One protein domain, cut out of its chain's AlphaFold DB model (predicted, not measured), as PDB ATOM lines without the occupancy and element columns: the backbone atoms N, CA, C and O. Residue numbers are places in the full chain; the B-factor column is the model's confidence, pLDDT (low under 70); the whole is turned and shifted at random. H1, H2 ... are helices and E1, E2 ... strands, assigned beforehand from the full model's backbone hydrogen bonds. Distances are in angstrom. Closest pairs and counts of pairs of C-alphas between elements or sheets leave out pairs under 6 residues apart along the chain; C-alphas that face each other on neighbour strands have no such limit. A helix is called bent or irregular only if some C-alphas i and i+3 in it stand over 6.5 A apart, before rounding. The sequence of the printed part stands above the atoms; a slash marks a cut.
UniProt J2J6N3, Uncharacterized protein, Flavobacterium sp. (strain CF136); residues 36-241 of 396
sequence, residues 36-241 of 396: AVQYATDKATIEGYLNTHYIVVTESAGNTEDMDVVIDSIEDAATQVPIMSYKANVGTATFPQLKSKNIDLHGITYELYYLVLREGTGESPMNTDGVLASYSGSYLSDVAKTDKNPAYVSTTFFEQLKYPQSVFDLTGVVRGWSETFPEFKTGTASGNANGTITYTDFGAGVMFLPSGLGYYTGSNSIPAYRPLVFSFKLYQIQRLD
ATOM      1  N   ALA A  36      11.577   5.692  55.632       97.69
ATOM      2  CA  ALA A  36      12.870   6.214  56.075       97.69
ATOM      3  C   ALA A  36      12.749   7.686  56.492       97.69
ATOM      4  O   ALA A  36      13.262   8.100  57.535       97.69
ATOM      5  N   VAL A  37      12.017   8.475  55.702       97.94
ATOM      6  CA  VAL A  37      11.749   9.891  55.990       97.94
ATOM      7  C   VAL A  37      10.908  10.052  57.257       97.94
ATOM      8  O   VAL A  37      11.177  10.948  58.067       97.94
ATOM      9  N   GLN A  38       9.883   9.216  57.444       98.00
ATOM     10  CA  GLN A  38       9.077   9.252  58.662       98.00
ATOM     11  C   GLN A  38       9.878   8.772  59.872       98.00
ATOM     12  O   GLN A  38       9.860   9.449  60.897       98.00
ATOM     13  N   TYR A  39      10.643   7.684  59.754       98.62
ATOM     14  CA  TYR A  39      11.468   7.174  60.847       98.62
ATOM     15  C   TYR A  39      12.479   8.212  61.344       98.62
ATOM     16  O   TYR A  39      12.630   8.388  62.549       98.62
ATOM     17  N   ALA A  40      13.116   8.966  60.443       98.50
ATOM     18  CA  ALA A  40      14.011  10.051  60.841       98.50
ATOM     19  C   ALA A  40      13.297  11.129  61.683       98.50
ATOM     20  O   ALA A  40      13.892  11.673  62.614       98.50
ATOM     21  N   THR A  41      12.023  11.413  61.382       97.81
ATOM     22  CA  THR A  41      11.190  12.330  62.181       97.81
ATOM     23  C   THR A  41      10.860  11.698  63.532       97.81
ATOM     24  O   THR A  41      11.162  12.286  64.566       97.81
ATOM     25  N   ASP A  42      10.331  10.473  63.528       98.62
ATOM     26  CA  ASP A  42       9.942   9.741  64.737       98.62
ATOM     27  C   ASP A  42      11.101   9.586  65.717       98.62
ATOM     28  O   ASP A  42      10.936   9.812  66.915       98.62
ATOM     29  N   LYS A  43      12.288   9.232  65.214       98.56
ATOM     30  CA  LYS A  43      13.496   9.080  66.021       98.56
ATOM     31  C   LYS A  43      13.857  10.390  66.714       98.56
ATOM     32  O   LYS A  43      14.117  10.382  67.914       98.56
ATOM     33  N   ALA A  44      13.827  11.509  65.990       98.06
ATOM     34  CA  ALA A  44      14.102  12.819  66.570       98.06
ATOM     35  C   ALA A  44      13.068  13.198  67.645       98.06
ATOM     36  O   ALA A  44      13.452  13.686  68.708       98.06
ATOM     37  N   THR A  45      11.780  12.925  67.413       98.56
ATOM     38  CA  THR A  45      10.709  13.144  68.399       98.56
ATOM     39  C   THR A  45      10.915  12.282  69.651       98.56
ATOM     40  O   THR A  45      10.859  12.798  70.767       98.56
ATOM     41  N   ILE A  46      11.197  10.982  69.491       98.81
ATOM     42  CA  ILE A  46      11.442  10.049  70.605       98.81
ATOM     43  C   ILE A  46      12.680  10.472  71.399       98.81
ATOM     44  O   ILE A  46      12.616  10.600  72.618       98.81
ATOM     45  N   GLU A  47      13.808  10.733  70.742       98.44
ATOM     46  CA  GLU A  47      15.034  11.138  71.436       98.44
ATOM     47  C   GLU A  47      14.885  12.511  72.100       98.44
ATOM     48  O   GLU A  47      15.392  12.717  73.204       98.44
ATOM     49  N   GLY A  48      14.143  13.437  71.488       97.44
ATOM     50  CA  GLY A  48      13.762  14.704  72.109       97.44
ATOM     51  C   GLY A  48      12.946  14.493  73.384       97.44
ATOM     52  O   GLY A  48      13.266  15.073  74.424       97.44
ATOM     53  N   TYR A  49      11.948  13.609  73.337       98.44
ATOM     54  CA  TYR A  49      11.136  13.229  74.494       98.44
ATOM     55  C   TYR A  49      11.997  12.635  75.617       98.44
ATOM     56  O   TYR A  49      11.984  13.139  76.738       98.44
ATOM     57  N   LEU A  50      12.839  11.649  75.298       98.62
ATOM     58  CA  LEU A  50      13.730  10.983  76.256       98.62
ATOM     59  C   LEU A  50      14.740  11.938  76.919       98.62
ATOM     60  O   LEU A  50      15.152  11.700  78.053       98.62
ATOM     61  N   ASN A  51      15.155  13.008  76.232       97.75
ATOM     62  CA  ASN A  51      16.080  14.011  76.773       97.75
ATOM     63  C   ASN A  51      15.399  15.103  77.616       97.75
ATOM     64  O   ASN A  51      16.077  15.795  78.372       97.75
ATOM     65  N   THR A  52      14.087  15.288  77.470       96.69
ATOM     66  CA  THR A  52      13.340  16.405  78.082       96.69
ATOM     67  C   THR A  52      12.334  15.965  79.135       96.69
ATOM     68  O   THR A  52      11.771  16.817  79.817       96.69
ATOM     69  N   HIS A  53      12.121  14.659  79.283       97.62
ATOM     70  CA  HIS A  53      11.187  14.089  80.242       97.62
ATOM     71  C   HIS A  53      11.908  13.234  81.280       97.62
ATOM     72  O   HIS A  53      12.925  12.594  80.987       97.62
ATOM     73  N   TYR A  54      11.351  13.215  82.487       98.31
ATOM     74  CA  TYR A  54      11.751  12.337  83.582       98.31
ATOM     75  C   TYR A  54      10.620  11.360  83.899       98.31
ATOM     76  O   TYR A  54       9.470  11.559  83.508       98.31
ATOM     77  N   ILE A  55      10.956  10.289  84.608       98.06
ATOM     78  CA  ILE A  55      10.019   9.227  84.964       98.06
ATOM     79  C   ILE A  55       9.877   9.121  86.480       98.06
ATOM     80  O   ILE A  55      10.859   9.209  87.219       98.06
ATOM     81  N   VAL A  56       8.649   8.895  86.933       97.81
ATOM     82  CA  VAL A  56       8.314   8.493  88.298       97.81
ATOM     83  C   VAL A  56       7.668   7.119  88.231       97.81
ATOM     84  O   VAL A  56       6.729   6.905  87.463       97.81
ATOM     85  N   VAL A  57       8.178   6.197  89.042       98.00
ATOM     86  CA  VAL A  57       7.672   4.828  89.149       98.00
ATOM     87  C   VAL A  57       7.080   4.640  90.538       98.00
ATOM     88  O   VAL A  57       7.687   5.019  91.540       98.00
ATOM     89  N   THR A  58       5.876   4.082  90.596       98.06
ATOM     90  CA  THR A  58       5.230   3.727  91.859       98.06
ATOM     91  C   THR A  58       5.776   2.388  92.346       98.06
ATOM     92  O   THR A  58       5.572   1.368  91.698       98.06
ATOM     93  N   GLU A  59       6.443   2.378  93.498       96.06
ATOM     94  CA  GLU A  59       6.934   1.157  94.147       96.06
ATOM     95  C   GLU A  59       5.923   0.709  95.208       96.06
ATOM     96  O   GLU A  59       5.845   1.293  96.292       96.06
ATOM     97  N   SER A  60       5.109  -0.299  94.891       95.94
ATOM     98  CA  SER A  60       4.014  -0.763  95.758       95.94
ATOM     99  C   SER A  60       3.808  -2.275  95.645       95.94
ATOM    100  O   SER A  60       2.696  -2.750  95.422       95.94
ATOM    101  N   ALA A  61       4.897  -3.040  95.762       92.50
ATOM    102  CA  ALA A  61       4.922  -4.491  95.566       92.50
ATOM    103  C   ALA A  61       3.718  -5.219  96.198       92.50
ATOM    104  O   ALA A  61       3.415  -5.055  97.381       92.50
ATOM    105  N   GLY A  62       3.042  -6.040  95.389       89.88
ATOM    106  CA  GLY A  62       1.839  -6.782  95.780       89.88
ATOM    107  C   GLY A  62       0.521  -6.015  95.627       89.88
ATOM    108  O   GLY A  62      -0.542  -6.623  95.762       89.88
ATOM    109  N   ASN A  63       0.562  -4.720  95.303       92.62
ATOM    110  CA  ASN A  63      -0.616  -3.921  94.974       92.62
ATOM    111  C   ASN A  63      -0.727  -3.680  93.462       92.62
ATOM    112  O   ASN A  63       0.227  -3.839  92.702       92.62
ATOM    113  N   THR A  64      -1.916  -3.282  93.005       91.56
ATOM    114  CA  THR A  64      -2.195  -3.093  91.571       91.56
ATOM    115  C   THR A  64      -1.369  -1.965  90.952       91.56
ATOM    116  O   THR A  64      -1.031  -2.031  89.772       91.56
ATOM    117  N   GLU A  65      -1.069  -0.923  91.720       95.50
ATOM    118  CA  GLU A  65      -0.305   0.248  91.291       95.50
ATOM    119  C   GLU A  65       1.215   0.033  91.282       95.50
ATOM    120  O   GLU A  65       1.939   0.929  90.860       95.50
ATOM    121  N   ASP A  66       1.719  -1.134  91.703       97.75
ATOM    122  CA  ASP A  66       3.151  -1.441  91.616       97.75
ATOM    123  C   ASP A  66       3.642  -1.315  90.173       97.75
ATOM    124  O   ASP A  66       3.020  -1.863  89.264       97.75
ATOM    125  N   MET A  67       4.745  -0.608  89.956       97.94
ATOM    126  CA  MET A  67       5.276  -0.254  88.638       97.94
ATOM    127  C   MET A  67       4.346   0.632  87.783       97.94
ATOM    128  O   MET A  67       4.495   0.666  86.561       97.94
ATOM    129  N   ASP A  68       3.378   1.354  88.366       98.12
ATOM    130  CA  ASP A  68       2.673   2.419  87.632       98.12
ATOM    131  C   ASP A  68       3.660   3.541  87.278       98.12
ATOM    132  O   ASP A  68       4.450   3.988  88.113       98.12
ATOM    133  N   VAL A  69       3.591   4.002  86.029       98.25
ATOM    134  CA  VAL A  69       4.524   4.972  85.452       98.25
ATOM    135  C   VAL A  69       3.829   6.307  85.218       98.25
ATOM    136  O   VAL A  69       2.762   6.370  84.607       98.25
ATOM    137  N   VAL A  70       4.491   7.383  85.637       97.69
ATOM    138  CA  VAL A  70       4.178   8.756  85.230       97.69
ATOM    139  C   VAL A  70       5.415   9.345  84.567       97.69
ATOM    140  O   VAL A  70       6.511   9.275  85.121       97.69
ATOM    141  N   ILE A  71       5.244   9.916  83.377       98.12
ATOM    142  CA  ILE A  71       6.305  10.623  82.656       98.12
ATOM    143  C   ILE A  71       5.856  12.065  82.467       98.12
ATOM    144  O   ILE A  71       4.745  12.302  81.996       98.12
ATOM    145  N   ASP A  72       6.724  13.003  82.828       96.31
ATOM    146  CA  ASP A  72       6.452  14.437  82.731       96.31
ATOM    147  C   ASP A  72       7.701  15.199  82.264       96.31
ATOM    148  O   ASP A  72       8.819  14.669  82.272       96.31
ATOM    149  N   SER A  73       7.505  16.430  81.804       95.31
ATOM    150  CA  SER A  73       8.576  17.324  81.367       95.31
ATOM    151  C   SER A  73       9.472  17.731  82.538       95.31
ATOM    152  O   SER A  73       9.017  17.937  83.660       95.31
ATOM    153  N   ILE A  74      10.768  17.875  82.274       95.88
ATOM    154  CA  ILE A  74      11.743  18.338  83.266       95.88
ATOM    155  C   ILE A  74      11.588  19.845  83.473       95.88
ATOM    156  O   ILE A  74      11.807  20.637  82.555       95.88
ATOM    157  N   GLU A  75      11.281  20.238  84.705       94.62
ATOM    158  CA  GLU A  75      11.214  21.632  85.155       94.62
ATOM    159  C   GLU A  75      12.385  21.994  86.085       94.62
ATOM    160  O   GLU A  75      12.823  23.146  86.106       94.62
ATOM    161  N   ASP A  76      12.935  21.013  86.812       94.06
ATOM    162  CA  ASP A  76      14.079  21.177  87.712       94.06
ATOM    163  C   ASP A  76      15.165  20.121  87.456       94.06
ATOM    164  O   ASP A  76      15.146  19.011  87.990       94.06
ATOM    165  N   ALA A  77      16.182  20.508  86.686       92.56
ATOM    166  CA  ALA A  77      17.319  19.650  86.356       92.56
ATOM    167  C   ALA A  77      18.200  19.263  87.567       92.56
ATOM    168  O   ALA A  77      19.097  18.434  87.417       92.56
ATOM    169  N   ALA A  78      17.998  19.854  88.754       92.56
ATOM    170  CA  ALA A  78      18.719  19.451  89.963       92.56
ATOM    171  C   ALA A  78      18.146  18.173  90.598       92.56
ATOM    172  O   ALA A  78      18.870  17.468  91.302       92.56
ATOM    173  N   THR A  79      16.863  17.881  90.368       93.75
ATOM    174  CA  THR A  79      16.145  16.759  90.997       93.75
ATOM    175  C   THR A  79      15.540  15.783  89.990       93.75
ATOM    176  O   THR A  79      15.306  14.625  90.332       93.75
ATOM    177  N   GLN A  80      15.336  16.216  88.746       97.50
ATOM    178  CA  GLN A  80      14.770  15.420  87.664       97.50
ATOM    179  C   GLN A  80      15.847  15.136  86.617       97.50
ATOM    180  O   GLN A  80      16.457  16.053  86.063       97.50
ATOM    181  N   VAL A  81      16.080  13.854  86.338       97.31
ATOM    182  CA  VAL A  81      17.047  13.419  85.324       97.31
ATOM    183  C   VAL A  81      16.329  12.959  84.051       97.31
ATOM    184  O   VAL A  81      15.273  12.332  84.147       97.31
ATOM    185  N   PRO A  82      16.890  13.224  82.857       98.31
ATOM    186  CA  PRO A  82      16.336  12.720  81.603       98.31
ATOM    187  C   PRO A  82      16.260  11.198  81.567       98.31
ATOM    188  O   PRO A  82      17.221  10.532  81.961       98.31
ATOM    189  N   ILE A  83      15.192  10.642  80.991       98.69
ATOM    190  CA  ILE A  83      15.082   9.192  80.745       98.69
ATOM    191  C   ILE A  83      16.283   8.687  79.928       98.69
ATOM    192  O   ILE A  83      16.811   7.609  80.195       98.69
ATOM    193  N   MET A  84      16.783   9.495  78.986       98.50
ATOM    194  CA  MET A  84      17.971   9.174  78.187       98.50
ATOM    195  C   MET A  84      19.211   8.859  79.044       98.50
ATOM    196  O   MET A  84      20.052   8.052  78.644       98.50
ATOM    197  N   SER A  85      19.327   9.448  80.240       98.31
ATOM    198  CA  SER A  85      20.470   9.218  81.134       98.31
ATOM    199  C   SER A  85      20.562   7.772  81.637       98.31
ATOM    200  O   SER A  85      21.664   7.297  81.914       98.31
ATOM    201  N   TYR A  86      19.450   7.024  81.651       98.62
ATOM    202  CA  TYR A  86      19.425   5.616  82.059       98.62
ATOM    203  C   TYR A  86      20.136   4.670  81.081       98.62
ATOM    204  O   TYR A  86      20.336   3.504  81.419       98.62
ATOM    205  N   LYS A  87      20.600   5.146  79.911       98.38
ATOM    206  CA  LYS A  87      21.556   4.387  79.079       98.38
ATOM    207  C   LYS A  87      22.834   4.054  79.855       98.38
ATOM    208  O   LYS A  87      23.428   3.005  79.636       98.38
ATOM    209  N   ALA A  88      23.236   4.911  80.800       98.12
ATOM    210  CA  ALA A  88      24.415   4.685  81.637       98.12
ATOM    211  C   ALA A  88      24.265   3.497  82.608       98.12
ATOM    212  O   ALA A  88      25.270   2.998  83.107       98.12
ATOM    213  N   ASN A  89      23.034   3.037  82.861       98.19
ATOM    214  CA  ASN A  89      22.764   1.917  83.760       98.19
ATOM    215  C   ASN A  89      22.783   0.554  83.046       98.19
ATOM    216  O   ASN A  89      22.749  -0.476  83.721       98.19
ATOM    217  N   VAL A  90      22.831   0.517  81.709       97.56
ATOM    218  CA  VAL A  90      22.814  -0.736  80.939       97.56
ATOM    219  C   VAL A  90      24.012  -1.611  81.310       97.56
ATOM    220  O   VAL A  90      25.154  -1.154  81.319       97.56
ATOM    221  N   GLY A  91      23.744  -2.881  81.620       93.38
ATOM    222  CA  GLY A  91      24.768  -3.846  82.043       93.38
ATOM    223  C   GLY A  91      25.153  -3.752  83.524       93.38
ATOM    224  O   GLY A  91      26.076  -4.437  83.961       93.38
ATOM    225  N   THR A  92      24.456  -2.924  84.307       96.06
ATOM    226  CA  THR A  92      24.596  -2.864  85.770       96.06
ATOM    227  C   THR A  92      23.429  -3.578  86.463       96.06
ATOM    228  O   THR A  92      22.508  -4.053  85.808       96.06
ATOM    229  N   ALA A  93      23.441  -3.648  87.798       94.62
ATOM    230  CA  ALA A  93      22.289  -4.104  88.589       94.62
ATOM    231  C   ALA A  93      21.310  -2.962  88.939       94.62
ATOM    232  O   ALA A  93      20.369  -3.159  89.707       94.62
ATOM    233  N   THR A  94      21.559  -1.746  88.443       96.69
ATOM    234  CA  THR A  94      20.749  -0.564  88.744       96.69
ATOM    235  C   THR A  94      19.644  -0.412  87.710       96.69
ATOM    236  O   THR A  94      19.906  -0.437  86.509       96.69
ATOM    237  N   PHE A  95      18.418  -0.215  88.187       96.62
ATOM    238  CA  PHE A  95      17.265   0.163  87.375       96.62
ATOM    239  C   PHE A  95      16.867   1.616  87.671       96.62
ATOM    240  O   PHE A  95      17.139   2.103  88.774       96.62
ATOM    241  N   PRO A  96      16.220   2.321  86.727       98.19
ATOM    242  CA  PRO A  96      15.890   1.899  85.357       98.19
ATOM    243  C   PRO A  96      17.099   1.717  84.420       98.19
ATOM    244  O   PRO A  96      18.143   2.324  84.649       98.19
ATOM    245  N   GLN A  97      16.951   0.935  83.342       98.62
ATOM    246  CA  GLN A  97      17.942   0.803  82.257       98.62
ATOM    247  C   GLN A  97      17.307   1.094  80.901       98.62
ATOM    248  O   GLN A  97      16.366   0.407  80.512       98.62
ATOM    249  N   LEU A  98      17.818   2.085  80.165       98.81
ATOM    250  CA  LEU A  98      17.334   2.376  78.811       98.81
ATOM    251  C   LEU A  98      18.153   1.578  77.795       98.81
ATOM    252  O   LEU A  98      19.296   1.933  77.508       98.81
ATOM    253  N   LYS A  99      17.562   0.510  77.267       98.75
ATOM    254  CA  LYS A  99      18.136  -0.359  76.239       98.75
ATOM    255  C   LYS A  99      17.567  -0.003  74.859       98.75
ATOM    256  O   LYS A  99      16.616   0.778  74.736       98.75
ATOM    257  N   SER A 100      18.179  -0.551  73.816       98.31
ATOM    258  CA  SER A 100      17.732  -0.386  72.433       98.31
ATOM    259  C   SER A 100      17.940  -1.662  71.626       98.31
ATOM    260  O   SER A 100      18.941  -2.349  71.830       98.31
ATOM    261  N   LYS A 101      17.033  -1.936  70.686       97.38
ATOM    262  CA  LYS A 101      17.095  -3.070  69.754       97.38
ATOM    263  C   LYS A 101      16.915  -2.573  68.318       97.38
ATOM    264  O   LYS A 101      16.093  -1.691  68.072       97.38
ATOM    265  N   ASN A 102      17.693  -3.119  67.387       98.31
ATOM    266  CA  ASN A 102      17.551  -2.834  65.960       98.31
ATOM    267  C   ASN A 102      16.574  -3.825  65.332       98.31
ATOM    268  O   ASN A 102      16.761  -5.026  65.495       98.31
ATOM    269  N   ILE A 103      15.576  -3.316  64.612       97.94
ATOM    270  CA  ILE A 103      14.516  -4.094  63.968       97.94
ATOM    271  C   ILE A 103      14.496  -3.766  62.477       97.94
ATOM    272  O   ILE A 103      14.255  -2.614  62.102       97.94
ATOM    273  N   ASP A 104      14.718  -4.766  61.630       97.31
ATOM    274  CA  ASP A 104      14.649  -4.609  60.180       97.31
ATOM    275  C   ASP A 104      13.211  -4.809  59.689       97.31
ATOM    276  O   ASP A 104      12.636  -5.891  59.790       97.31
ATOM    277  N   LEU A 105      12.607  -3.740  59.168       97.38
ATOM    278  CA  LEU A 105      11.235  -3.736  58.666       97.38
ATOM    279  C   LEU A 105      11.074  -2.632  57.614       97.38
ATOM    280  O   LEU A 105      11.746  -1.604  57.655       97.38
ATOM    281  N   HIS A 106      10.185  -2.822  56.647       97.12
ATOM    282  CA  HIS A 106       9.920  -1.878  55.554       97.12
ATOM    283  C   HIS A 106      11.166  -1.512  54.724       97.12
ATOM    284  O   HIS A 106      11.231  -0.444  54.114       97.12
ATOM    285  N   GLY A 107      12.179  -2.386  54.712       96.56
ATOM    286  CA  GLY A 107      13.453  -2.147  54.030       96.56
ATOM    287  C   GLY A 107      14.384  -1.152  54.731       96.56
ATOM    288  O   GLY A 107      15.354  -0.713  54.111       96.56
ATOM    289  N   ILE A 108      14.114  -0.799  55.991       97.62
ATOM    290  CA  ILE A 108      14.983   0.029  56.834       97.62
ATOM    291  C   ILE A 108      15.203  -0.623  58.203       97.62
ATOM    292  O   ILE A 108      14.443  -1.493  58.615       97.62
ATOM    293  N   THR A 109      16.216  -0.153  58.929       98.38
ATOM    294  CA  THR A 109      16.474  -0.570  60.311       98.38
ATOM    295  C   THR A 109      15.944   0.482  61.279       98.38
ATOM    296  O   THR A 109      16.413   1.625  61.292       98.38
ATOM    297  N   TYR A 110      14.984   0.095  62.112       98.69
ATOM    298  CA  TYR A 110      14.468   0.900  63.211       98.69
ATOM    299  C   TYR A 110      15.253   0.615  64.493       98.69
ATOM    300  O   TYR A 110      15.363  -0.527  64.917       98.69
ATOM    301  N   GLU A 111      15.733   1.654  65.165       98.62
ATOM    302  CA  GLU A 111      16.162   1.582  66.567       98.62
ATOM    303  C   GLU A 111      14.934   1.755  67.477       98.62
ATOM    304  O   GLU A 111      14.349   2.842  67.546       98.62
ATOM    305  N   LEU A 112      14.534   0.675  68.146       98.69
ATOM    306  CA  LEU A 112      13.492   0.648  69.170       98.69
ATOM    307  C   LEU A 112      14.135   0.897  70.533       98.69
ATOM    308  O   LEU A 112      15.067   0.191  70.909       98.69
ATOM    309  N   TYR A 113      13.614   1.858  71.294       98.88
ATOM    310  CA  TYR A 113      14.051   2.119  72.667       98.88
ATOM    311  C   TYR A 113      13.081   1.503  73.674       98.88
ATOM    312  O   TYR A 113      11.866   1.666  73.549       98.88
ATOM    313  N   TYR A 114      13.613   0.858  74.711       98.88
ATOM    314  CA  TYR A 114      12.815   0.332  75.815       98.88
ATOM    315  C   TYR A 114      13.526   0.527  77.155       98.88
ATOM    316  O   TYR A 114      14.731   0.321  77.300       98.88
ATOM    317  N   LEU A 115      12.769   0.980  78.145       98.81
ATOM    318  CA  LEU A 115      13.217   1.220  79.503       98.81
ATOM    319  C   LEU A 115      12.814   0.029  80.367       98.81
ATOM    320  O   LEU A 115      11.627  -0.209  80.584       98.81
ATOM    321  N   VAL A 116      13.799  -0.695  80.879       98.81
ATOM    322  CA  VAL A 116      13.591  -1.773  81.844       98.81
ATOM    323  C   VAL A 116      13.487  -1.147  83.232       98.81
ATOM    324  O   VAL A 116      14.452  -0.541  83.705       98.81
ATOM    325  N   LEU A 117      12.321  -1.258  83.871       98.62
ATOM    326  CA  LEU A 117      12.105  -0.831  85.262       98.62
ATOM    327  C   LEU A 117      12.327  -2.000  86.220       98.62
ATOM    328  O   LEU A 117      12.936  -1.845  87.274       98.62
ATOM    329  N   ARG A 118      11.864  -3.180  85.804       98.25
ATOM    330  CA  ARG A 118      12.059  -4.461  86.473       98.25
ATOM    331  C   ARG A 118      12.096  -5.549  85.404       98.25
ATOM    332  O   ARG A 118      11.206  -5.591  84.560       98.25
ATOM    333  N   GLU A 119      13.104  -6.416  85.429       97.50
ATOM    334  CA  GLU A 119      13.219  -7.510  84.446       97.50
ATOM    335  C   GLU A 119      12.136  -8.575  84.638       97.50
ATOM    336  O   GLU A 119      11.587  -9.066  83.660       97.50
ATOM    337  N   GLY A 120      11.790  -8.882  85.889       97.81
ATOM    338  CA  GLY A 120      10.953 -10.023  86.258       97.81
ATOM    339  C   GLY A 120      11.791 -11.240  86.663       97.81
ATOM    340  O   GLY A 120      13.006 -11.264  86.454       97.81
ATOM    341  N   THR A 121      11.168 -12.243  87.281       97.75
ATOM    342  CA  THR A 121      11.875 -13.411  87.851       97.75
ATOM    343  C   THR A 121      11.487 -14.754  87.240       97.75
ATOM    344  O   THR A 121      12.188 -15.737  87.475       97.75
ATOM    345  N   GLY A 122      10.401 -14.806  86.469       97.69
ATOM    346  CA  GLY A 122       9.896 -16.014  85.824       97.69
ATOM    347  C   GLY A 122      10.409 -16.213  84.398       97.69
ATOM    348  O   GLY A 122      11.534 -15.855  84.048       97.69
ATOM    349  N   GLU A 123       9.539 -16.780  83.569       97.19
ATOM    350  CA  GLU A 123       9.799 -17.088  82.165       97.19
ATOM    351  C   GLU A 123       9.632 -15.858  81.273       97.19
ATOM    352  O   GLU A 123       8.812 -14.979  81.562       97.19
ATOM    353  N   SER A 124      10.378 -15.834  80.171       98.06
ATOM    354  CA  SER A 124      10.216 -14.857  79.098       98.06
ATOM    355  C   SER A 124       9.310 -15.408  77.983       98.06
ATOM    356  O   SER A 124       9.395 -16.611  77.688       98.06
ATOM    357  N   PRO A 125       8.414 -14.590  77.396       98.31
ATOM    358  CA  PRO A 125       7.667 -14.971  76.202       98.31
ATOM    359  C   PRO A 125       8.585 -14.996  74.978       98.31
ATOM    360  O   PRO A 125       9.534 -14.224  74.907       98.31
ATOM    361  N   MET A 126       8.247 -15.813  73.993       98.12
ATOM    362  CA  MET A 126       8.686 -15.587  72.621       98.12
ATOM    363  C   MET A 126       7.870 -14.478  71.968       98.12
ATOM    364  O   MET A 126       6.818 -14.082  72.474       98.12
ATOM    365  N   ASN A 127       8.310 -13.996  70.811       98.25
ATOM    366  CA  ASN A 127       7.560 -13.005  70.038       98.25
ATOM    367  C   ASN A 127       6.242 -13.530  69.430       98.25
ATOM    368  O   ASN A 127       5.471 -12.717  68.911       98.25
ATOM    369  N   THR A 128       5.978 -14.836  69.504       98.25
ATOM    370  CA  THR A 128       4.717 -15.459  69.086       98.25
ATOM    371  C   THR A 128       3.792 -15.805  70.256       98.25
ATOM    372  O   THR A 128       2.608 -16.014  70.054       98.25
ATOM    373  N   ASP A 129       4.263 -15.791  71.504       98.69
ATOM    374  CA  ASP A 129       3.435 -16.222  72.633       98.69
ATOM    375  C   ASP A 129       2.284 -15.265  72.974       98.69
ATOM    376  O   ASP A 129       2.298 -14.063  72.697       98.69
ATOM    377  N   GLY A 130       1.306 -15.787  73.713       98.62
ATOM    378  CA  GLY A 130       0.301 -14.978  74.387       98.62
ATOM    379  C   GLY A 130       0.855 -14.320  75.654       98.62
ATOM    380  O   GLY A 130       1.458 -14.988  76.492       98.62
ATOM    381  N   VAL A 131       0.588 -13.032  75.876       98.69
ATOM    382  CA  VAL A 131       0.965 -12.311  77.108       98.69
ATOM    383  C   VAL A 131      -0.245 -11.765  77.859       98.69
ATOM    384  O   VAL A 131      -1.084 -11.054  77.307       98.69
ATOM    385  N   LEU A 132      -0.333 -12.036  79.161       98.44
ATOM    386  CA  LEU A 132      -1.271 -11.355  80.053       98.44
ATOM    387  C   LEU A 132      -0.602 -10.082  80.575       98.44
ATOM    388  O   LEU A 132       0.212 -10.138  81.500       98.44
ATOM    389  N   ALA A 133      -0.947  -8.937  79.987       98.25
ATOM    390  CA  ALA A 133      -0.269  -7.678  80.272       98.25
ATOM    391  C   ALA A 133      -1.223  -6.533  80.623       98.25
ATOM    392  O   ALA A 133      -2.248  -6.323  79.974       98.25
ATOM    393  N   SER A 134      -0.859  -5.758  81.646       98.31
ATOM    394  CA  SER A 134      -1.444  -4.435  81.880       98.31
ATOM    395  C   SER A 134      -0.631  -3.395  81.125       98.31
ATOM    396  O   SER A 134       0.591  -3.511  81.071       98.31
ATOM    397  N   TYR A 135      -1.276  -2.372  80.571       98.56
ATOM    398  CA  TYR A 135      -0.558  -1.307  79.878       98.56
ATOM    399  C   TYR A 135      -1.297   0.029  79.900       98.56
ATOM    400  O   TYR A 135      -2.507   0.079  80.124       98.56
ATOM    401  N   SER A 136      -0.559   1.107  79.639       98.50
ATOM    402  CA  SER A 136      -1.061   2.461  79.386       98.50
ATOM    403  C   SER A 136      -0.370   3.020  78.147       98.50
ATOM    404  O   SER A 136       0.859   2.980  78.069       98.50
ATOM    405  N   GLY A 137      -1.154   3.496  77.182       98.12
ATOM    406  CA  GLY A 137      -0.695   3.954  75.876       98.12
ATOM    407  C   GLY A 137      -0.892   5.455  75.674       98.12
ATOM    408  O   GLY A 137      -1.955   6.019  75.950       98.12
ATOM    409  N   SER A 138       0.143   6.118  75.164       98.50
ATOM    410  CA  SER A 138       0.093   7.504  74.687       98.50
ATOM    411  C   SER A 138       0.846   7.645  73.367       98.50
ATOM    412  O   SER A 138       1.772   6.886  73.101       98.50
ATOM    413  N   TYR A 139       0.476   8.615  72.536       98.62
ATOM    414  CA  TYR A 139       1.242   8.956  71.337       98.62
ATOM    415  C   TYR A 139       1.960  10.298  71.496       98.62
ATOM    416  O   TYR A 139       1.507  11.170  72.242       98.62
ATOM    417  N   LEU A 140       3.082  10.459  70.796       98.50
ATOM    418  CA  LEU A 140       3.900  11.672  70.818       98.50
ATOM    419  C   LEU A 140       3.551  12.602  69.658       98.50
ATOM    420  O   LEU A 140       3.208  12.167  68.558       98.50
ATOM    421  N   SER A 141       3.648  13.906  69.892       95.88
ATOM    422  CA  SER A 141       3.499  14.930  68.858       95.88
ATOM    423  C   SER A 141       4.443  16.095  69.106       95.88
ATOM    424  O   SER A 141       4.455  16.649  70.205       95.88
ATOM    425  N   ASP A 142       5.173  16.506  68.070       93.62
ATOM    426  CA  ASP A 142       5.948  17.742  68.104       93.62
ATOM    427  C   ASP A 142       5.020  18.957  68.094       93.62
ATOM    428  O   ASP A 142       4.169  19.117  67.211       93.62
ATOM    429  N   VAL A 143       5.212  19.839  69.069       92.25
ATOM    430  CA  VAL A 143       4.538  21.129  69.155       92.25
ATOM    431  C   VAL A 143       5.529  22.210  68.755       92.25
ATOM    432  O   VAL A 143       6.584  22.388  69.368       92.25
ATOM    433  N   ALA A 144       5.186  22.943  67.696       91.62
ATOM    434  CA  ALA A 144       6.028  24.005  67.175       91.62
ATOM    435  C   ALA A 144       6.221  25.130  68.201       91.62
ATOM    436  O   ALA A 144       5.319  25.476  68.967       91.62
ATOM    437  N   LYS A 145       7.403  25.753  68.153       91.38
ATOM    438  CA  LYS A 145       7.693  26.965  68.919       91.38
ATOM    439  C   LYS A 145       6.651  28.042  68.611       91.38
ATOM    440  O   LYS A 145       6.319  28.290  67.454       91.38
ATOM    441  N   THR A 146       6.220  28.740  69.651       92.44
ATOM    442  CA  THR A 146       5.407  29.957  69.554       92.44
ATOM    443  C   THR A 146       6.176  31.143  70.136       92.44
ATOM    444  O   THR A 146       7.253  30.980  70.712       92.44
ATOM    445  N   ASP A 147       5.616  32.348  70.042       91.50
ATOM    446  CA  ASP A 147       6.204  33.535  70.681       91.50
ATOM    447  C   ASP A 147       6.268  33.420  72.214       91.50
ATOM    448  O   ASP A 147       7.042  34.127  72.856       91.50
ATOM    449  N   LYS A 148       5.447  32.540  72.805       88.25
ATOM    450  CA  LYS A 148       5.323  32.369  74.259       88.25
ATOM    451  C   LYS A 148       6.056  31.141  74.790       88.25
ATOM    452  O   LYS A 148       6.587  31.207  75.890       88.25
ATOM    453  N   ASN A 149       6.096  30.058  74.014       86.19
ATOM    454  CA  ASN A 149       6.621  28.764  74.451       86.19
ATOM    455  C   ASN A 149       7.647  28.216  73.444       86.19
ATOM    456  O   ASN A 149       7.415  28.326  72.234       86.19
ATOM    457  N   PRO A 150       8.757  27.606  73.907       87.50
ATOM    458  CA  PRO A 150       9.673  26.877  73.031       87.50
ATOM    459  C   PRO A 150       8.971  25.686  72.362       87.50
ATOM    460  O   PRO A 150       7.875  25.300  72.761       87.50
ATOM    461  N   ALA A 151       9.595  25.117  71.328       90.56
ATOM    462  CA  ALA A 151       9.135  23.845  70.779       90.56
ATOM    463  C   ALA A 151       9.309  22.742  71.834       90.56
ATOM    464  O   ALA A 151      10.298  22.753  72.568       90.56
ATOM    465  N   TYR A 152       8.359  21.815  71.903       90.38
ATOM    466  CA  TYR A 152       8.379  20.702  72.851       90.38
ATOM    467  C   TYR A 152       7.660  19.488  72.265       90.38
ATOM    468  O   TYR A 152       6.904  19.609  71.301       90.38
ATOM    469  N   VAL A 153       7.885  18.319  72.859       94.69
ATOM    470  CA  VAL A 153       7.156  17.095  72.514       94.69
ATOM    471  C   VAL A 153       6.017  16.928  73.511       94.69
ATOM    472  O   VAL A 153       6.254  16.886  74.714       94.69
ATOM    473  N   SER A 154       4.783  16.853  73.019       93.75
ATOM    474  CA  SER A 154       3.598  16.564  73.834       93.75
ATOM    475  C   SER A 154       3.224  15.086  73.776       93.75
ATOM    476  O   SER A 154       3.439  14.434  72.752       93.75
ATOM    477  N   THR A 155       2.600  14.588  74.841       97.19
ATOM    478  CA  THR A 155       1.953  13.273  74.898       97.19
ATOM    479  C   THR A 155       0.441  13.417  74.795       97.19
ATOM    480  O   THR A 155      -0.154  14.380  75.277       97.19
ATOM    481  N   THR A 156      -0.216  12.449  74.165       98.12
ATOM    482  CA  THR A 156      -1.675  12.317  74.210       98.12
ATOM    483  C   THR A 156      -2.039  10.886  74.553       98.12
ATOM    484  O   THR A 156      -1.724   9.962  73.805       98.12
ATOM    485  N   PHE A 157      -2.702  10.717  75.694       97.88
ATOM    486  CA  PHE A 157      -3.254   9.442  76.135       97.88
ATOM    487  C   PHE A 157      -4.314   8.939  75.153       97.88
ATOM    488  O   PHE A 157      -5.172   9.720  74.730       97.88
ATOM    489  N   PHE A 158      -4.287   7.646  74.825       97.38
ATOM    490  CA  PHE A 158      -5.316   7.038  73.978       97.38
ATOM    491  C   PHE A 158      -6.026   5.852  74.627       97.38
ATOM    492  O   PHE A 158      -7.237   5.737  74.452       97.38
ATOM    493  N   GLU A 159      -5.332   5.003  75.389       96.62
ATOM    494  CA  GLU A 159      -5.976   3.874  76.065       96.62
ATOM    495  C   GLU A 159      -5.172   3.336  77.256       96.62
ATOM    496  O   GLU A 159      -3.969   3.565  77.383       96.62
ATOM    497  N   GLN A 160      -5.853   2.594  78.132       97.31
ATOM    498  CA  GLN A 160      -5.238   1.859  79.235       97.31
ATOM    499  C   GLN A 160      -6.007   0.567  79.498       97.31
ATOM    500  O   GLN A 160      -7.238   0.579  79.580       97.31
ATOM    501  N   LEU A 161      -5.279  -0.520  79.752       97.81
ATOM    502  CA  LEU A 161      -5.819  -1.751  80.316       97.81
ATOM    503  C   LEU A 161      -5.202  -2.010  81.692       97.81
ATOM    504  O   LEU A 161      -4.110  -2.565  81.812       97.81
ATOM    505  N   LYS A 162      -5.915  -1.609  82.751       95.94
ATOM    506  CA  LYS A 162      -5.443  -1.770  84.137       95.94
ATOM    507  C   LYS A 162      -5.593  -3.199  84.676       95.94
ATOM    508  O   LYS A 162      -4.736  -3.670  85.416       95.94
ATOM    509  N   TYR A 163      -6.670  -3.885  84.299       95.06
ATOM    510  CA  TYR A 163      -7.000  -5.230  84.780       95.06
ATOM    511  C   TYR A 163      -7.165  -6.185  83.590       95.06
ATOM    512  O   TYR A 163      -8.291  -6.375  83.126       95.06
ATOM    513  N   PRO A 164      -6.074  -6.751  83.044       95.56
ATOM    514  CA  PRO A 164      -6.175  -7.665  81.911       95.56
ATOM    515  C   PRO A 164      -6.918  -8.945  82.306       95.56
ATOM    516  O   PRO A 164      -6.746  -9.450  83.414       95.56
ATOM    517  N   GLN A 165      -7.778  -9.440  81.414       94.00
ATOM    518  CA  GLN A 165      -8.593 -10.653  81.613       94.00
ATOM    519  C   GLN A 165      -8.353 -11.715  80.532       94.00
ATOM    520  O   GLN A 165      -8.846 -12.833  80.645       94.00
ATOM    521  N   SER A 166      -7.613 -11.363  79.486       96.06
ATOM    522  CA  SER A 166      -7.259 -12.224  78.366       96.06
ATOM    523  C   SER A 166      -5.812 -11.965  77.982       96.06
ATOM    524  O   SER A 166      -5.308 -10.857  78.183       96.06
ATOM    525  N   VAL A 167      -5.166 -12.979  77.419       97.69
ATOM    526  CA  VAL A 167      -3.845 -12.814  76.821       97.69
ATOM    527  C   VAL A 167      -3.942 -12.037  75.508       97.69
ATOM    528  O   VAL A 167      -4.972 -12.066  74.830       97.69
ATOM    529  N   PHE A 168      -2.862 -11.352  75.158       98.44
ATOM    530  CA  PHE A 168      -2.612 -10.816  73.830       98.44
ATOM    531  C   PHE A 168      -1.648 -11.743  73.114       98.44
ATOM    532  O   PHE A 168      -0.527 -11.906  73.577       98.44
ATOM    533  N   ASP A 169      -2.079 -12.323  72.006       98.31
ATOM    534  CA  ASP A 169      -1.185 -12.989  71.064       98.31
ATOM    535  C   ASP A 169      -0.204 -11.953  70.486       98.31
ATOM    536  O   ASP A 169      -0.627 -10.948  69.896       98.31
ATOM    537  N   LEU A 170       1.099 -12.159  70.710       98.56
ATOM    538  CA  LEU A 170       2.135 -11.225  70.282       98.56
ATOM    539  C   LEU A 170       2.299 -11.160  68.756       98.56
ATOM    540  O   LEU A 170       2.792 -10.144  68.259       98.56
ATOM    541  N   THR A 171       1.819 -12.147  67.993       97.00
ATOM    542  CA  THR A 171       1.780 -12.083  66.521       97.00
ATOM    543  C   THR A 171       0.717 -11.101  66.019       97.00
ATOM    544  O   THR A 171       0.879 -10.484  64.962       97.00
ATOM    545  N   GLY A 172      -0.350 -10.902  66.804       96.25
ATOM    546  CA  GLY A 172      -1.526 -10.103  66.446       96.25
ATOM    547  C   GLY A 172      -1.498  -8.638  66.895       96.25
ATOM    548  O   GLY A 172      -2.447  -7.896  66.626       96.25
ATOM    549  N   VAL A 173      -0.446  -8.200  67.589       96.94
ATOM    550  CA  VAL A 173      -0.281  -6.819  68.080       96.94
ATOM    551  C   VAL A 173       0.732  -6.032  67.241       96.94
ATOM    552  O   VAL A 173       1.317  -6.533  66.283       96.94
ATOM    553  N   VAL A 174       0.931  -4.750  67.566       97.62
ATOM    554  CA  VAL A 174       1.941  -3.924  66.885       97.62
ATOM    555  C   VAL A 174       3.339  -4.528  67.041       97.62
ATOM    556  O   VAL A 174       3.693  -4.980  68.128       97.62
ATOM    557  N   ARG A 175       4.165  -4.463  65.985       98.12
ATOM    558  CA  ARG A 175       5.503  -5.085  65.949       98.12
ATOM    559  C   ARG A 175       6.352  -4.739  67.171       98.12
ATOM    560  O   ARG A 175       7.018  -5.607  67.714       98.12
ATOM    561  N   GLY A 176       6.294  -3.493  67.643       98.38
ATOM    562  CA  GLY A 176       7.044  -3.073  68.824       98.38
ATOM    563  C   GLY A 176       6.748  -3.883  70.091       98.38
ATOM    564  O   GLY A 176       7.645  -4.050  70.910       98.38
ATOM    565  N   TRP A 177       5.535  -4.423  70.251       98.69
ATOM    566  CA  TRP A 177       5.214  -5.328  71.356       98.69
ATOM    567  C   TRP A 177       5.890  -6.686  71.172       98.69
ATOM    568  O   TRP A 177       6.610  -7.105  72.076       98.69
ATOM    569  N   SER A 178       5.725  -7.325  70.008       98.06
ATOM    570  CA  SER A 178       6.359  -8.615  69.691       98.06
ATOM    571  C   SER A 178       7.882  -8.552  69.856       98.06
ATOM    572  O   SER A 178       8.497  -9.512  70.293       98.06
ATOM    573  N   GLU A 179       8.489  -7.396  69.569       98.31
ATOM    574  CA  GLU A 179       9.931  -7.190  69.727       98.31
ATOM    575  C   GLU A 179      10.377  -6.905  71.162       98.31
ATOM    576  O   GLU A 179      11.507  -7.232  71.523       98.31
ATOM    577  N   THR A 180       9.521  -6.284  71.980       98.69
ATOM    578  CA  THR A 180       9.907  -5.822  73.323       98.69
ATOM    579  C   THR A 180       9.562  -6.821  74.420       98.69
ATOM    580  O   THR A 180      10.332  -6.954  75.362       98.69
ATOM    581  N   PHE A 181       8.416  -7.502  74.364       98.75
ATOM    582  CA  PHE A 181       7.993  -8.401  75.447       98.75
ATOM    583  C   PHE A 181       8.983  -9.545  75.751       98.75
ATOM    584  O   PHE A 181       9.180  -9.804  76.941       98.75
ATOM    585  N   PRO A 182       9.662 -10.158  74.758       98.50
ATOM    586  CA  PRO A 182      10.704 -11.164  75.013       98.50
ATOM    587  C   PRO A 182      11.944 -10.633  75.760       98.50
ATOM    588  O   PRO A 182      12.755 -11.390  76.276       98.50
ATOM    589  N   GLU A 183      12.092  -9.315  75.909       98.19
ATOM    590  CA  GLU A 183      13.165  -8.716  76.719       98.19
ATOM    591  C   GLU A 183      12.828  -8.682  78.223       98.19
ATOM    592  O   GLU A 183      13.617  -8.200  79.043       98.19
ATOM    593  N   PHE A 184      11.636  -9.156  78.597       98.69
ATOM    594  CA  PHE A 184      11.112  -9.155  79.959       98.69
ATOM    595  C   PHE A 184      10.706 -10.561  80.383       98.69
ATOM    596  O   PHE A 184      10.559 -11.482  79.581       98.69
ATOM    597  N   LYS A 185      10.516 -10.722  81.688       98.75
ATOM    598  CA  LYS A 185      10.091 -11.963  82.321       98.75
ATOM    599  C   LYS A 185       8.802 -11.755  83.089       98.75
ATOM    600  O   LYS A 185       8.505 -10.675  83.594       98.75
ATOM    601  N   THR A 186       8.039 -12.822  83.205       98.50
ATOM    602  CA  THR A 186       6.889 -12.908  84.107       98.50
ATOM    603  C   THR A 186       7.306 -12.811  85.573       98.50
ATOM    604  O   THR A 186       8.490 -12.775  85.918       98.50
ATOM    605  N   GLY A 187       6.308 -12.728  86.448       96.69
ATOM    606  CA  GLY A 187       6.493 -12.776  87.893       96.69
ATOM    607  C   GLY A 187       5.837 -13.998  88.517       96.69
ATOM    608  O   GLY A 187       5.555 -14.996  87.857       96.69
ATOM    609  N   THR A 188       5.538 -13.892  89.807       95.94
ATOM    610  CA  THR A 188       4.770 -14.900  90.541       95.94
ATOM    611  C   THR A 188       3.308 -14.484  90.633       95.94
ATOM    612  O   THR A 188       3.002 -13.335  90.945       95.94
ATOM    613  N   ALA A 189       2.400 -15.434  90.407       94.12
ATOM    614  CA  ALA A 189       0.964 -15.269  90.606       94.12
ATOM    615  C   ALA A 189       0.517 -16.019  91.869       94.12
ATOM    616  O   ALA A 189       0.813 -17.200  92.030       94.12
ATOM    617  N   SER A 190      -0.208 -15.350  92.765       94.06
ATOM    618  CA  SER A 190      -0.760 -15.944  93.990       94.06
ATOM    619  C   SER A 190      -2.262 -15.703  94.085       94.06
ATOM    620  O   SER A 190      -2.722 -14.562  94.050       94.06
ATOM    621  N   GLY A 191      -3.035 -16.782  94.212       92.75
ATOM    622  CA  GLY A 191      -4.485 -16.715  94.396       92.75
ATOM    623  C   GLY A 191      -4.865 -16.331  95.827       92.75
ATOM    624  O   GLY A 191      -4.387 -16.927  96.790       92.75
ATOM    625  N   ASN A 192      -5.760 -15.357  95.966       90.75
ATOM    626  CA  ASN A 192      -6.276 -14.886  97.248       90.75
ATOM    627  C   ASN A 192      -7.612 -15.560  97.600       90.75
ATOM    628  O   ASN A 192      -8.392 -15.937  96.727       90.75
ATOM    629  N   ALA A 193      -7.946 -15.618  98.895       93.00
ATOM    630  CA  ALA A 193      -9.198 -16.217  99.383       93.00
ATOM    631  C   ALA A 193     -10.481 -15.546  98.840       93.00
ATOM    632  O   ALA A 193     -11.555 -16.141  98.873       93.00
ATOM    633  N   ASN A 194     -10.382 -14.311  98.346       89.81
ATOM    634  CA  ASN A 194     -11.478 -13.568  97.718       89.81
ATOM    635  C   ASN A 194     -11.605 -13.822  96.198       89.81
ATOM    636  O   ASN A 194     -12.402 -13.150  95.548       89.81
ATOM    637  N   GLY A 195     -10.814 -14.742  95.631       86.38
ATOM    638  CA  GLY A 195     -10.816 -15.082  94.205       86.38
ATOM    639  C   GLY A 195     -10.010 -14.136  93.308       86.38
ATOM    640  O   GLY A 195     -10.011 -14.313  92.095       86.38
ATOM    641  N   THR A 196      -9.325 -13.138  93.873       88.94
ATOM    642  CA  THR A 196      -8.401 -12.273  93.114       88.94
ATOM    643  C   THR A 196      -7.015 -12.902  93.006       88.94
ATOM    644  O   THR A 196      -6.655 -13.753  93.818       88.94
ATOM    645  N   ILE A 197      -6.226 -12.465  92.026       92.12
ATOM    646  CA  ILE A 197      -4.827 -12.868  91.866       92.12
ATOM    647  C   ILE A 197      -3.939 -11.671  92.196       92.12
ATOM    648  O   ILE A 197      -4.164 -10.571  91.687       92.12
ATOM    649  N   THR A 198      -2.929 -11.892  93.032       94.50
ATOM    650  CA  THR A 198      -1.835 -10.949  93.259       94.50
ATOM    651  C   THR A 198      -0.641 -11.363  92.413       94.50
ATOM    652  O   THR A 198      -0.224 -12.519  92.464       94.50
ATOM    653  N   TYR A 199      -0.079 -10.409  91.673       95.25
ATOM    654  CA  TYR A 199       1.164 -10.590  90.933       95.25
ATOM    655  C   TYR A 199       2.304  -9.862  91.647       95.25
ATOM    656  O   TYR A 199       2.160  -8.694  92.009       95.25
ATOM    657  N   THR A 200       3.436 -10.536  91.838       96.44
ATOM    658  CA  THR A 200       4.673  -9.947  92.376       96.44
ATOM    659  C   THR A 200       5.844 -10.257  91.460       96.44
ATOM    660  O   THR A 200       5.782 -11.198  90.674       96.44
ATOM    661  N   ASP A 201       6.906  -9.454  91.546       97.06
ATOM    662  CA  ASP A 201       8.177  -9.708  90.850       97.06
ATOM    663  C   ASP A 201       8.044  -9.863  89.323       97.06
ATOM    664  O   ASP A 201       8.862 -10.514  88.683       97.06
ATOM    665  N   PHE A 202       7.000  -9.272  88.740       98.44
ATOM    666  CA  PHE A 202       6.723  -9.286  87.306       98.44
ATOM    667  C   PHE A 202       7.595  -8.289  86.544       98.44
ATOM    668  O   PHE A 202       7.974  -7.252  87.084       98.44
ATOM    669  N   GLY A 203       7.877  -8.565  85.275       98.69
ATOM    670  CA  GLY A 203       8.571  -7.637  84.393       98.69
ATOM    671  C   GLY A 203       7.737  -6.388  84.132       98.69
ATOM    672  O   GLY A 203       6.529  -6.466  83.894       98.69
ATOM    673  N   ALA A 204       8.374  -5.224  84.184       98.81
ATOM    674  CA  ALA A 204       7.730  -3.946  83.931       98.81
ATOM    675  C   ALA A 204       8.672  -3.000  83.195       98.81
ATOM    676  O   ALA A 204       9.861  -2.889  83.518       98.81
ATOM    677  N   GLY A 205       8.125  -2.287  82.218       98.75
ATOM    678  CA  GLY A 205       8.919  -1.445  81.342       98.75
ATOM    679  C   GLY A 205       8.119  -0.376  80.624       98.75
ATOM    680  O   GLY A 205       6.900  -0.260  80.765       98.75
ATOM    681  N   VAL A 206       8.844   0.422  79.844       98.94
ATOM    682  CA  VAL A 206       8.277   1.409  78.925       98.94
ATOM    683  C   VAL A 206       8.907   1.219  77.555       98.94
ATOM    684  O   VAL A 206      10.126   1.250  77.450       98.94
ATOM    685  N   MET A 207       8.114   1.054  76.503       98.81
ATOM    686  CA  MET A 207       8.605   1.010  75.121       98.81
ATOM    687  C   MET A 207       8.283   2.311  74.388       98.81
ATOM    688  O   MET A 207       7.202   2.877  74.565       98.81
ATOM    689  N   PHE A 208       9.222   2.765  73.562       98.88
ATOM    690  CA  PHE A 208       9.114   3.963  72.733       98.88
ATOM    691  C   PHE A 208       9.225   3.539  71.272       98.88
ATOM    692  O   PHE A 208      10.303   3.203  70.780       98.88
ATOM    693  N   LEU A 209       8.084   3.515  70.592       98.81
ATOM    694  CA  LEU A 209       7.945   2.911  69.278       98.81
ATOM    695  C   LEU A 209       7.897   3.998  68.205       98.81
ATOM    696  O   LEU A 209       6.998   4.843  68.246       98.81
ATOM    697  N   PRO A 210       8.798   3.975  67.208       98.69
ATOM    698  CA  PRO A 210       8.565   4.681  65.957       98.69
ATOM    699  C   PRO A 210       7.224   4.256  65.352       98.69
ATOM    700  O   PRO A 210       6.802   3.110  65.510       98.69
ATOM    701  N   SER A 211       6.563   5.147  64.614       98.31
ATOM    702  CA  SER A 211       5.241   4.869  64.038       98.31
ATOM    703  C   SER A 211       5.248   3.656  63.100       98.31
ATOM    704  O   SER A 211       4.254   2.942  63.022       98.31
ATOM    705  N   GLY A 212       6.383   3.376  62.444       97.88
ATOM    706  CA  GLY A 212       6.581   2.188  61.605       97.88
ATOM    707  C   GLY A 212       6.603   0.858  62.371       97.88
ATOM    708  O   GLY A 212       6.313  -0.172  61.780       97.88
ATOM    709  N   LEU A 213       6.883   0.862  63.678       98.62
ATOM    710  CA  LEU A 213       6.750  -0.317  64.550       98.62
ATOM    711  C   LEU A 213       5.417  -0.324  65.324       98.62
ATOM    712  O   LEU A 213       5.187  -1.190  66.169       98.62
ATOM    713  N   GLY A 214       4.559   0.663  65.055       98.00
ATOM    714  CA  GLY A 214       3.259   0.884  65.675       98.00
ATOM    715  C   GLY A 214       2.149   0.996  64.629       98.00
ATOM    716  O   GLY A 214       2.112   0.264  63.641       98.00
ATOM    717  N   TYR A 215       1.237   1.945  64.833       97.00
ATOM    718  CA  TYR A 215       0.138   2.222  63.907       97.00
ATOM    719  C   TYR A 215       0.544   3.267  62.859       97.00
ATOM    720  O   TYR A 215       0.184   4.440  62.970       97.00
ATOM    721  N   TYR A 216       1.296   2.855  61.833       97.25
ATOM    722  CA  TYR A 216       1.889   3.777  60.853       97.25
ATOM    723  C   TYR A 216       0.859   4.686  60.159       97.25
ATOM    724  O   TYR A 216       1.030   5.904  60.103       97.25
ATOM    725  N   THR A 217      -0.261   4.116  59.711       95.88
ATOM    726  CA  THR A 217      -1.380   4.843  59.081       95.88
ATOM    727  C   THR A 217      -2.418   5.360  60.083       95.88
ATOM    728  O   THR A 217      -3.467   5.857  59.678       95.88
ATOM    729  N   GLY A 218      -2.138   5.258  61.383       95.44
ATOM    730  CA  GLY A 218      -3.062   5.603  62.459       95.44
ATOM    731  C   GLY A 218      -4.012   4.462  62.821       95.44
ATOM    732  O   GLY A 218      -4.128   3.462  62.112       95.44
ATOM    733  N   SER A 219      -4.680   4.610  63.962       95.56
ATOM    734  CA  SER A 219      -5.667   3.659  64.481       95.56
ATOM    735  C   SER A 219      -6.616   4.377  65.432       95.56
ATOM    736  O   SER A 219      -6.174   4.953  66.423       95.56
ATOM    737  N   ASN A 220      -7.922   4.348  65.155       93.12
ATOM    738  CA  ASN A 220      -8.952   4.985  65.984       93.12
ATOM    739  C   ASN A 220      -8.621   6.451  66.348       93.12
ATOM    740  O   ASN A 220      -8.718   7.342  65.506       93.12
ATOM    741  N   SER A 221      -8.257   6.704  67.607       93.75
ATOM    742  CA  SER A 221      -7.908   8.017  68.168       93.75
ATOM    743  C   SER A 221      -6.444   8.418  67.955       93.75
ATOM    744  O   SER A 221      -6.064   9.533  68.318       93.75
ATOM    745  N   ILE A 222      -5.629   7.534  67.381       97.25
ATOM    746  CA  ILE A 222      -4.209   7.733  67.099       97.25
ATOM    747  C   ILE A 222      -4.074   8.208  65.647       97.25
ATOM    748  O   ILE A 222      -4.364   7.437  64.725       97.25
ATOM    749  N   PRO A 223      -3.635   9.457  65.405       96.75
ATOM    750  CA  PRO A 223      -3.349   9.931  64.055       96.75
ATOM    751  C   PRO A 223      -2.243   9.112  63.376       96.75
ATOM    752  O   PRO A 223      -1.404   8.513  64.048       96.75
ATOM    753  N   ALA A 224      -2.200   9.143  62.043       96.88
ATOM    754  CA  ALA A 224      -1.089   8.569  61.288       96.88
ATOM    755  C   ALA A 224       0.257   9.185  61.692       96.88
ATOM    756  O   ALA A 224       0.322  10.354  62.093       96.88
ATOM    757  N   TYR A 225       1.325   8.402  61.527       97.50
ATOM    758  CA  TYR A 225       2.708   8.853  61.686       97.50
ATOM    759  C   TYR A 225       3.043   9.363  63.094       97.50
ATOM    760  O   TYR A 225       3.766  10.349  63.262       97.50
ATOM    761  N   ARG A 226       2.473   8.724  64.122       98.06
ATOM    762  CA  ARG A 226       2.717   9.074  65.522       98.06
ATOM    763  C   ARG A 226       3.582   8.026  66.218       98.06
ATOM    764  O   ARG A 226       3.187   6.859  66.243       98.06
ATOM    765  N   PRO A 227       4.723   8.421  66.816       98.69
ATOM    766  CA  PRO A 227       5.429   7.563  67.752       98.69
ATOM    767  C   PRO A 227       4.542   7.220  68.947       98.69
ATOM    768  O   PRO A 227       3.759   8.060  69.401       98.69
ATOM    769  N   LEU A 228       4.687   6.011  69.476       98.75
ATOM    770  CA  LEU A 228       3.903   5.514  70.605       98.75
ATOM    771  C   LEU A 228       4.790   5.321  71.831       98.75
ATOM    772  O   LEU A 228       5.957   4.953  71.721       98.75
ATOM    773  N   VAL A 229       4.210   5.534  73.005       98.88
ATOM    774  CA  VAL A 229       4.801   5.207  74.299       98.88
ATOM    775  C   VAL A 229       3.832   4.298  75.031       98.88
ATOM    776  O   VAL A 229       2.688   4.684  75.277       98.88
ATOM    777  N   PHE A 230       4.295   3.104  75.389       98.81
ATOM    778  CA  PHE A 230       3.541   2.177  76.227       98.81
ATOM    779  C   PHE A 230       4.324   1.886  77.498       98.81
ATOM    780  O   PHE A 230       5.435   1.375  77.416       98.81
ATOM    781  N   SER A 231       3.738   2.154  78.663       98.81
ATOM    782  CA  SER A 231       4.186   1.537  79.917       98.81
ATOM    783  C   SER A 231       3.406   0.249  80.136       98.81
ATOM    784  O   SER A 231       2.185   0.266  79.961       98.81
ATOM    785  N   PHE A 232       4.061  -0.832  80.549       98.88
ATOM    786  CA  PHE A 232       3.419  -2.138  80.685       98.88
ATOM    787  C   PHE A 232       3.934  -2.950  81.878       98.88
ATOM    788  O   PHE A 232       5.007  -2.686  82.422       98.88
ATOM    789  N   LYS A 233       3.142  -3.957  82.254       98.75
ATOM    790  CA  LYS A 233       3.431  -4.975  83.273       98.75
ATOM    791  C   LYS A 233       3.128  -6.346  82.672       98.75
ATOM    792  O   LYS A 233       2.004  -6.557  82.218       98.75
ATOM    793  N   LEU A 234       4.102  -7.253  82.666       98.75
ATOM    794  CA  LEU A 234       3.996  -8.608  82.118       98.75
ATOM    795  C   LEU A 234       3.697  -9.611  83.236       98.75
ATOM    796  O   LEU A 234       4.595 -10.029  83.964       98.75
ATOM    797  N   TYR A 235       2.434 -10.006  83.385       98.12
ATOM    798  CA  TYR A 235       2.023 -10.865  84.495       98.12
ATOM    799  C   TYR A 235       2.225 -12.350  84.210       98.12
ATOM    800  O   TYR A 235       2.777 -13.059  85.048       98.12
ATOM    801  N   GLN A 236       1.768 -12.819  83.050       97.81
ATOM    802  CA  GLN A 236       1.825 -14.228  82.661       97.81
ATOM    803  C   GLN A 236       2.060 -14.360  81.160       97.81
ATOM    804  O   GLN A 236       1.816 -13.418  80.404       97.81
ATOM    805  N   ILE A 237       2.478 -15.552  80.755       98.25
ATOM    806  CA  ILE A 237       2.561 -15.967  79.359       98.25
ATOM    807  C   ILE A 237       1.657 -17.173  79.120       98.25
ATOM    808  O   ILE A 237       1.333 -17.917  80.049       98.25
ATOM    809  N   GLN A 238       1.288 -17.371  77.867       98.31
ATOM    810  CA  GLN A 238       0.660 -18.568  77.346       98.31
ATOM    811  C   GLN A 238       1.476 -19.008  76.135       98.31
ATOM    812  O   GLN A 238       1.569 -18.250  75.175       98.31
ATOM    813  N   ARG A 239       2.039 -20.221  76.187       98.00
ATOM    814  CA  ARG A 239       2.667 -20.820  75.008       98.00
ATOM    815  C   ARG A 239       1.589 -21.160  73.983       98.00
ATOM    816  O   ARG A 239       0.553 -21.715  74.373       98.00
ATOM    817  N   LEU A 240       1.809 -20.764  72.736       98.00
ATOM    818  CA  LEU A 240       0.883 -20.983  71.628       98.00
ATOM    819  C   LEU A 240       1.402 -22.075  70.680       98.00
ATOM    820  O   LEU A 240       2.516 -22.565  70.839       98.00
ATOM    821  N   ASP A 241       0.494 -22.503  69.813       97.88
ATOM    822  CA  ASP A 241       0.617 -23.514  68.759       97.88
ATOM    823  C   ASP A 241      -0.301 -22.970  67.651       97.88
ATOM    824  O   ASP A 241      -1.535 -23.072  67.752       97.88
TER     825      ASP A 241
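AT A GLANCE: This is residues 36 to 241 of the 396 residues of an uncharacterized protein of Flavobacterium sp. (strain CF136) (UniProt J2J6N3). A twisted sheet of six strands makes the body, with the long helix H1 on one face and the short helix H3 on the other, and it curls round both. The short helix H2 packs on edge strand E3, the small hairpin E1 and E2 follows H1, and the small hairpin E7 and E8 lies at one end of the longest axis, while residues 145 to 150 stick out at the other. The printed part has 206 residues, with three named helices and ten named strands in the order H1 E1 E2 H2 E3 E4 E5 E6 H3 E7 E8 E9 E10. The large sheet has the order E3 - E4 - E9 - E10 - E5 - E6, all antiparallel, and the class is mixed, helices and strands. The whole is compact, with a radius of gyration of the C-alphas of 17.1 A and spans of 59 by 42 by 34 A.

IN THESE COORDINATES: H1, residues 36 to 52, runs 24.3 A from C-alpha 36 at (12.870, 6.214, 56.075). E1 is residues 53 to 57, E2 69 to 73 and H2 83 to 89. E3, residues 97 to 105, is 24.9 A long and E4, 108 to 118, 30.1 A. E5, residues 130 to 143, spans 36.7 A and bends by 74 degrees at residue 133; E6, 152 to 161, spans 27.6 A. H3, residues 175 to 183, is only just irregular: C-alphas 179 and 182 are 6.7 A apart. E7 is residues 188 to 191, E8 197 to 200 and E9 203 to 209. E10, residues 228 to 238, ends with C-alpha 238 at (0.660, -18.568, 77.346) and bends by 82 degrees at residue 235.

HOW THE PARTS SIT: H1 and H3 are on opposite faces of the large sheet, three layers with helices on both faces. The closest C-alphas of H1 and E6 are Tyr 49 and Val 153, 5.9 A; those of H3 and E9 are Gly 176 and Leu 209, 6.1 A. H1, with residues 47 to 52 alone, touches H2, about perpendicular at 81 degrees. In the sheet, N 101 and O 112 of hairpin E3 and E4 are 2.9 A apart, and N 136 and O 231 of E5 and E10 2.9 A, both within hydrogen-bond range. Every O i to N i+4 pair is within range in H1, 3 of 5 in H3 and 0 of 3 in H2, where 4 of 4 O i to N i+3 pairs are.

THE WHOLE: The C-alphas of Asp 147 and Ala 193, the two farthest apart, are 59.5 A apart. The printed part has no cut. The links E1 to E2, E4 to E5, E6 to H3 and E9 to E10 are long. Mean pLDDT of the printed part is 96.8, and no printed residue is under 70.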